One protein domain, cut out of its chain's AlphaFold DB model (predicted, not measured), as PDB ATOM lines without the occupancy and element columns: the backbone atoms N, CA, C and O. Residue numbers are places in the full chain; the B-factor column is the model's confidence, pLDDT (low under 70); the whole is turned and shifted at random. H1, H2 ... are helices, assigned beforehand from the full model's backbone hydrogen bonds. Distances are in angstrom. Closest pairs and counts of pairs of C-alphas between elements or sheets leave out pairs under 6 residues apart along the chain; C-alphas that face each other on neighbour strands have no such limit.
ATOM      1  N   PHE A   2     -14.331  14.780 -51.775       58.41
ATOM      2  CA  PHE A   2     -13.470  13.643 -51.433       58.41
ATOM      3  C   PHE A   2     -14.089  12.372 -52.015       58.41
ATOM      4  O   PHE A   2     -15.203  12.012 -51.648       58.41
ATOM      5  N   SER A   3     -13.398  11.741 -52.964       58.06
ATOM      6  CA  SER A   3     -13.812  10.474 -53.566       58.06
ATOM      7  C   SER A   3     -12.924   9.365 -53.014       58.06
ATOM      8  O   SER A   3     -11.730   9.327 -53.311       58.06
ATOM      9  N   PHE A   4     -13.486   8.480 -52.195       69.50
ATOM     10  CA  PHE A   4     -12.769   7.337 -51.631       69.50
ATOM     11  C   PHE A   4     -13.036   6.101 -52.494       69.50
ATOM     12  O   PHE A   4     -14.183   5.768 -52.767       69.50
ATOM     13  N   SER A   5     -11.972   5.442 -52.957       75.38
ATOM     14  CA  SER A   5     -12.061   4.293 -53.878       75.38
ATOM     15  C   SER A   5     -11.911   2.934 -53.184       75.38
ATOM     16  O   SER A   5     -11.863   1.916 -53.864       75.38
ATOM     17  N   CYS A   6     -11.783   2.901 -51.855       83.12
ATOM     18  CA  CYS A   6     -11.567   1.680 -51.078       83.12
ATOM     19  C   CYS A   6     -12.296   1.743 -49.727       83.12
ATOM     20  O   CYS A   6     -12.647   2.828 -49.259       83.12
ATOM     21  N   VAL A   7     -12.524   0.583 -49.110       84.62
ATOM     22  CA  VAL A   7     -13.294   0.432 -47.861       84.62
ATOM     23  C   VAL A   7     -12.538  -0.377 -46.805       84.62
ATOM     24  O   VAL A   7     -11.527  -1.026 -47.087       84.62
ATOM     25  N   LEU A   8     -13.051  -0.342 -45.572       81.38
ATOM     26  CA  LEU A   8     -12.634  -1.247 -44.501       81.38
ATOM     27  C   LEU A   8     -13.030  -2.694 -44.829       81.38
ATOM     28  O   LEU A   8     -14.010  -2.938 -45.530       81.38
ATOM     29  N   TYR A   9     -12.294  -3.643 -44.248       78.00
ATOM     30  CA  TYR A   9     -12.397  -5.092 -44.481       78.00
ATOM     31  C   TYR A   9     -13.820  -5.680 -44.353       78.00
ATOM     32  O   TYR A   9     -14.095  -6.761 -44.854       78.00
ATOM     33  N   PHE A  10     -14.735  -4.973 -43.688       77.00
ATOM     34  CA  PHE A  10     -16.095  -5.430 -43.409       77.00
ATOM     35  C   PHE A  10     -17.076  -5.297 -44.596       77.00
ATOM     36  O   PHE A  10     -18.163  -5.864 -44.545       77.00
ATOM     37  N   SER A  11     -16.731  -4.570 -45.667       74.19
ATOM     38  CA  SER A  11     -17.632  -4.367 -46.814       74.19
ATOM     39  C   SER A  11     -17.225  -5.214 -48.022       74.19
ATOM     40  O   SER A  11     -16.103  -5.117 -48.508       74.19
ATOM     41  N   ALA A  12     -18.155  -6.031 -48.527       66.75
ATOM     42  CA  ALA A  12     -17.911  -6.985 -49.614       66.75
ATOM     43  C   ALA A  12     -17.962  -6.376 -51.031       66.75
ATOM     44  O   ALA A  12     -17.585  -7.038 -51.993       66.75
ATOM     45  N   SER A  13     -18.445  -5.136 -51.181       79.38
ATOM     46  CA  SER A  13     -18.766  -4.552 -52.499       79.38
ATOM     47  C   SER A  13     -17.648  -3.677 -53.093       79.38
ATOM     48  O   SER A  13     -17.724  -3.258 -54.244       79.38
ATOM     49  N   TYR A  14     -16.594  -3.388 -52.323       81.94
ATOM     50  CA  TYR A  14     -15.529  -2.455 -52.708       81.94
ATOM     51  C   TYR A  14     -14.146  -3.026 -52.369       81.94
ATOM     52  O   TYR A  14     -14.026  -3.830 -51.444       81.94
ATOM     53  N   PRO A  15     -13.079  -2.617 -53.084       86.38
ATOM     54  CA  PRO A  15     -11.733  -3.095 -52.798       86.38
ATOM     55  C   PRO A  15     -11.278  -2.642 -51.405       86.38
ATOM     56  O   PRO A  15     -11.518  -1.510 -50.976       86.38
ATOM     57  N   ILE A  16     -10.590  -3.541 -50.705       86.81
ATOM     58  CA  ILE A  16     -10.083  -3.300 -49.353       86.81
ATOM     59  C   ILE A  16      -8.914  -2.312 -49.428       86.81
ATOM     60  O   ILE A  16      -8.017  -2.456 -50.263       86.81
ATOM     61  N   CYS A  17      -8.910  -1.296 -48.562       87.06
ATOM     62  CA  CYS A  17      -7.808  -0.339 -48.514       87.06
ATOM     63  C   CYS A  17      -6.487  -1.013 -48.092       87.06
ATOM     64  O   CYS A  17      -6.429  -1.740 -47.105       87.06
ATOM     65  N   ASN A  18      -5.393  -0.690 -48.790       89.62
ATOM     66  CA  ASN A  18      -4.027  -0.967 -48.326       89.62
ATOM     67  C   ASN A  18      -3.627  -0.012 -47.183       89.62
ATOM     68  O   ASN A  18      -4.289   0.999 -46.967       89.62
ATOM     69  N   MET A  19      -2.493  -0.255 -46.511       89.31
ATOM     70  CA  MET A  19      -2.007   0.558 -45.373       89.31
ATOM     71  C   MET A  19      -2.025   2.077 -45.627       89.31
ATOM     72  O   MET A  19      -2.472   2.843 -44.781       89.31
ATOM     73  N   LYS A  20      -1.619   2.528 -46.824       89.12
ATOM     74  CA  LYS A  20      -1.690   3.949 -47.222       89.12
ATOM     75  C   LYS A  20      -3.128   4.481 -47.286       89.12
ATOM     76  O   LYS A  20      -3.377   5.627 -46.932       89.12
ATOM     77  N   GLY A  21      -4.068   3.647 -47.725       87.12
ATOM     78  CA  GLY A  21      -5.494   3.966 -47.747       87.12
ATOM     79  C   GLY A  21      -6.085   4.040 -46.342       87.12
ATOM     80  O   GLY A  21      -6.844   4.963 -46.072       87.12
ATOM     81  N   LEU A  22      -5.680   3.147 -45.428       87.25
ATOM     82  CA  LEU A  22      -6.081   3.237 -44.019       87.25
ATOM     83  C   LEU A  22      -5.536   4.502 -43.342       87.25
ATOM     84  O   LEU A  22      -6.262   5.121 -42.574       87.25
ATOM     85  N   MET A  23      -4.302   4.917 -43.649       88.38
ATOM     86  CA  MET A  23      -3.740   6.177 -43.137       88.38
ATOM     87  C   MET A  23      -4.546   7.390 -43.624       88.38
ATOM     88  O   MET A  23      -4.979   8.199 -42.810       88.38
ATOM     89  N   CYS A  24      -4.843   7.466 -44.927       86.69
ATOM     90  CA  CYS A  24      -5.690   8.520 -45.501       86.69
ATOM     91  C   CYS A  24      -7.113   8.528 -44.906       86.69
ATOM     92  O   CYS A  24      -7.697   9.588 -44.666       86.69
ATOM     93  N   LEU A  25      -7.672   7.343 -44.643       85.94
ATOM     94  CA  LEU A  25      -8.976   7.183 -44.004       85.94
ATOM     95  C   LEU A  25      -8.957   7.672 -42.551       85.94
ATOM     96  O   LEU A  25      -9.890   8.346 -42.122       85.94
ATOM     97  N   GLY A  26      -7.894   7.352 -41.808       86.69
ATOM     98  CA  GLY A  26      -7.692   7.792 -40.429       86.69
ATOM     99  C   GLY A  26      -7.533   9.307 -40.315       86.69
ATOM    100  O   GLY A  26      -8.178   9.923 -39.470       86.69
ATOM    101  N   GLU A  27      -6.755   9.922 -41.209       88.44
ATOM    102  CA  GLU A  27      -6.584  11.382 -41.274       88.44
ATOM    103  C   GLU A  27      -7.907  12.113 -41.562       88.44
ATOM    104  O   GLU A  27      -8.158  13.187 -41.018       88.44
ATOM    105  N   ASN A  28      -8.786  11.504 -42.365       83.81
ATOM    106  CA  ASN A  28     -10.072  12.083 -42.762       83.81
ATOM    107  C   ASN A  28     -11.281  11.503 -42.009       83.81
ATOM    108  O   ASN A  28     -12.426  11.747 -42.405       83.81
ATOM    109  N   HIS A  29     -11.060  10.778 -40.908       83.94
ATOM    110  CA  HIS A  29     -12.119  10.081 -40.172       83.94
ATOM    111  C   HIS A  29     -13.255  11.021 -39.743       83.94
ATOM    112  O   HIS A  29     -14.422  10.661 -39.864       83.94
ATOM    113  N   GLY A  30     -12.945  12.257 -39.336       81.69
ATOM    114  CA  GLY A  30     -13.954  13.246 -38.930       81.69
ATOM    115  C   GLY A  30     -14.940  13.635 -40.038       81.69
ATOM    116  O   GLY A  30     -16.083  13.978 -39.750       81.69
ATOM    117  N   HIS A  31     -14.544  13.530 -41.310       80.56
ATOM    118  CA  HIS A  31     -15.448  13.773 -42.436       80.56
ATOM    119  C   HIS A  31     -16.323  12.546 -42.756       80.56
ATOM    120  O   HIS A  31     -17.298  12.690 -43.492       80.56
ATOM    121  N   MET A  32     -15.981  11.363 -42.220       75.00
ATOM    122  CA  MET A  32     -16.664  10.085 -42.457       75.00
ATOM    123  C   MET A  32     -17.531   9.594 -41.301       75.00
ATOM    124  O   MET A  32     -18.600   9.040 -41.540       75.00
ATOM    125  N   SER A  33     -17.108   9.813 -40.059       78.75
ATOM    126  CA  SER A  33     -17.843   9.379 -38.866       78.75
ATOM    127  C   SER A  33     -19.035  10.267 -38.528       78.75
ATOM    128  O   SER A  33     -19.877   9.897 -37.715       78.75
ATOM    129  N   THR A  34     -19.097  11.463 -39.113       81.75
ATOM    130  CA  THR A  34     -20.151  12.433 -38.841       81.75
ATOM    131  C   THR A  34     -21.154  12.433 -39.984       81.75
ATOM    132  O   THR A  34     -20.823  12.771 -41.123       81.75
ATOM    133  N   LEU A  35     -22.394  12.064 -39.666       81.50
ATOM    134  CA  LEU A  35     -23.528  12.251 -40.559       81.50
ATOM    135  C   LEU A  35     -23.998  13.703 -40.471       81.50
ATOM    136  O   LEU A  35     -24.016  14.313 -39.400       81.50
ATOM    137  N   LYS A  36     -24.376  14.254 -41.616       84.94
ATOM    138  CA  LYS A  36     -24.884  15.610 -41.762       84.94
ATOM    139  C   LYS A  36     -26.295  15.586 -42.333       84.94
ATOM    140  O   LYS A  36     -26.576  14.867 -43.288       84.94
ATOM    141  N   ASP A  37     -27.139  16.459 -41.793       80.50
ATOM    142  CA  ASP A  37     -28.493  16.694 -42.286       80.50
ATOM    143  C   ASP A  37     -28.503  17.450 -43.620       80.50
ATOM    144  O   ASP A  37     -27.629  18.278 -43.895       80.50
ATOM    145  N   ALA A  38     -29.559  17.238 -44.413       78.00
ATOM    146  CA  ALA A  38     -29.752  17.879 -45.720       78.00
ATOM    147  C   ALA A  38     -29.659  19.413 -45.662       78.00
ATOM    148  O   ALA A  38     -29.208  20.054 -46.609       78.00
ATOM    149  N   TRP A  39     -30.092  20.009 -44.549       78.44
ATOM    150  CA  TRP A  39     -30.256  21.455 -44.417       78.44
ATOM    151  C   TRP A  39     -29.010  22.192 -43.913       78.44
ATOM    152  O   TRP A  39     -28.951  23.415 -44.014       78.44
ATOM    153  N   ASN A  40     -27.993  21.494 -43.393       76.19
ATOM    154  CA  ASN A  40     -26.829  22.151 -42.791       76.19
ATOM    155  C   ASN A  40     -25.592  22.138 -43.697       76.19
ATOM    156  O   ASN A  40     -24.654  21.369 -43.491       76.19
ATOM    157  N   ILE A  41     -25.550  23.028 -44.690       74.31
ATOM    158  CA  ILE A  41     -24.497  23.062 -45.722       74.31
ATOM    159  C   ILE A  41     -23.092  23.328 -45.140       74.31
ATOM    160  O   ILE A  41     -22.117  22.813 -45.681       74.31
ATOM    161  N   ASN A  42     -22.973  24.009 -43.997       78.31
ATOM    162  CA  ASN A  42     -21.678  24.429 -43.446       78.31
ATOM    163  C   ASN A  42     -21.007  23.404 -42.507       78.31
ATOM    164  O   ASN A  42     -19.903  23.643 -42.022       78.31
ATOM    165  N   ARG A  43     -21.655  22.268 -42.219       78.62
ATOM    166  CA  ARG A  43     -21.034  21.191 -41.433       78.62
ATOM    167  C   ARG A  43     -20.257  20.214 -42.316       78.62
ATOM    168  O   ARG A  43     -20.700  19.861 -43.411       78.62
ATOM    169  N   MET A  44     -19.100  19.790 -41.814       75.81
ATOM    170  CA  MET A  44     -18.318  18.675 -42.351       75.81
ATOM    171  C   MET A  44     -19.032  17.359 -42.018       75.81
ATOM    172  O   MET A  44     -19.578  17.226 -40.924       75.81
ATOM    173  N   GLY A  45     -19.061  16.415 -42.958       79.75
ATOM    174  CA  GLY A  45     -19.748  15.129 -42.788       79.75
ATOM    175  C   GLY A  45     -20.416  14.627 -44.067       79.75
ATOM    176  O   GLY A  45     -20.574  15.383 -45.034       79.75
ATOM    177  N   LEU A  46     -20.811  13.354 -44.079       81.69
ATOM    178  CA  LEU A  46     -21.568  12.774 -45.191       81.69
ATOM    179  C   LEU A  46     -23.059  13.024 -45.031       81.69
ATOM    180  O   LEU A  46     -23.621  12.894 -43.948       81.69
ATOM    181  N   TYR A  47     -23.702  13.331 -46.150       85.44
ATOM    182  CA  TYR A  47     -25.149  13.357 -46.227       85.44
ATOM    183  C   TYR A  47     -25.675  11.934 -46.444       85.44
ATOM    184  O   TYR A  47     -25.492  11.368 -47.521       85.44
ATOM    185  N   CYS A  48     -26.328  11.375 -45.425       82.94
ATOM    186  CA  CYS A  48     -26.966  10.063 -45.491       82.94
ATOM    187  C   CYS A  48     -28.432  10.198 -45.051       82.94
ATOM    188  O   CYS A  48     -28.681  10.404 -43.861       82.94
ATOM    189  N   PRO A  49     -29.414  10.087 -45.965       82.38
ATOM    190  CA  PRO A  49     -30.830  10.089 -45.613       82.38
ATOM    191  C   PRO A  49     -31.246   8.708 -45.085       82.38
ATOM    192  O   PRO A  49     -32.035   7.999 -45.707       82.38
ATOM    193  N   CYS A  50     -30.672   8.290 -43.956       83.88
ATOM    194  CA  CYS A  50     -31.057   7.043 -43.305       83.88
ATOM    195  C   CYS A  50     -32.404   7.242 -42.605       83.88
ATOM    196  O   CYS A  50     -32.530   8.075 -41.709       83.88
TER     197      CYS A  50
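What this domain is: This is residues 2 to 50 of the 190 residues of a protein of Timema poppense (UniProt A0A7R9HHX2). With little regular structure, this is an elongated, loose run of chain: two short helices, H1 then H2, between two long winding stretches, residues 2 to 18 and 33 to 50. The second stretch makes a wide loop whose two sides meet in a short parallel pairing, residues 35 to 36 with 46 to 47. The printed part has 49 residues with no named strand; the class is all helix, from only 13 residues in named elements. The radius of gyration of the C-alphas is 12.2 A, and the spans are 34 by 22 by 15 A.

Where its parts are: Begin at C-alpha 2, (-13.470, 13.643, -51.433). Find C-alpha 19 at (-2.007, 0.558, -45.373); from there H1, residues 19 to 27, runs 12.4 A. H2, residues 29 to 32, is 5.1 A long and ends at C-alpha 32, (-16.664, 10.085, -42.457).

How they stand to each other: Look at residue 28, the tight link; H1 and H2 meet only through it. In H1 every O i to N i+4 pair is within hydrogen-bond range; H2 is too short for such a pair.

The domain as a whole: The C-alphas farthest apart, of Met 19 and Trp 39, are 35.2 A apart. The printed part has no cut. Confidence is under 70 at residues 2 to 4 and 12.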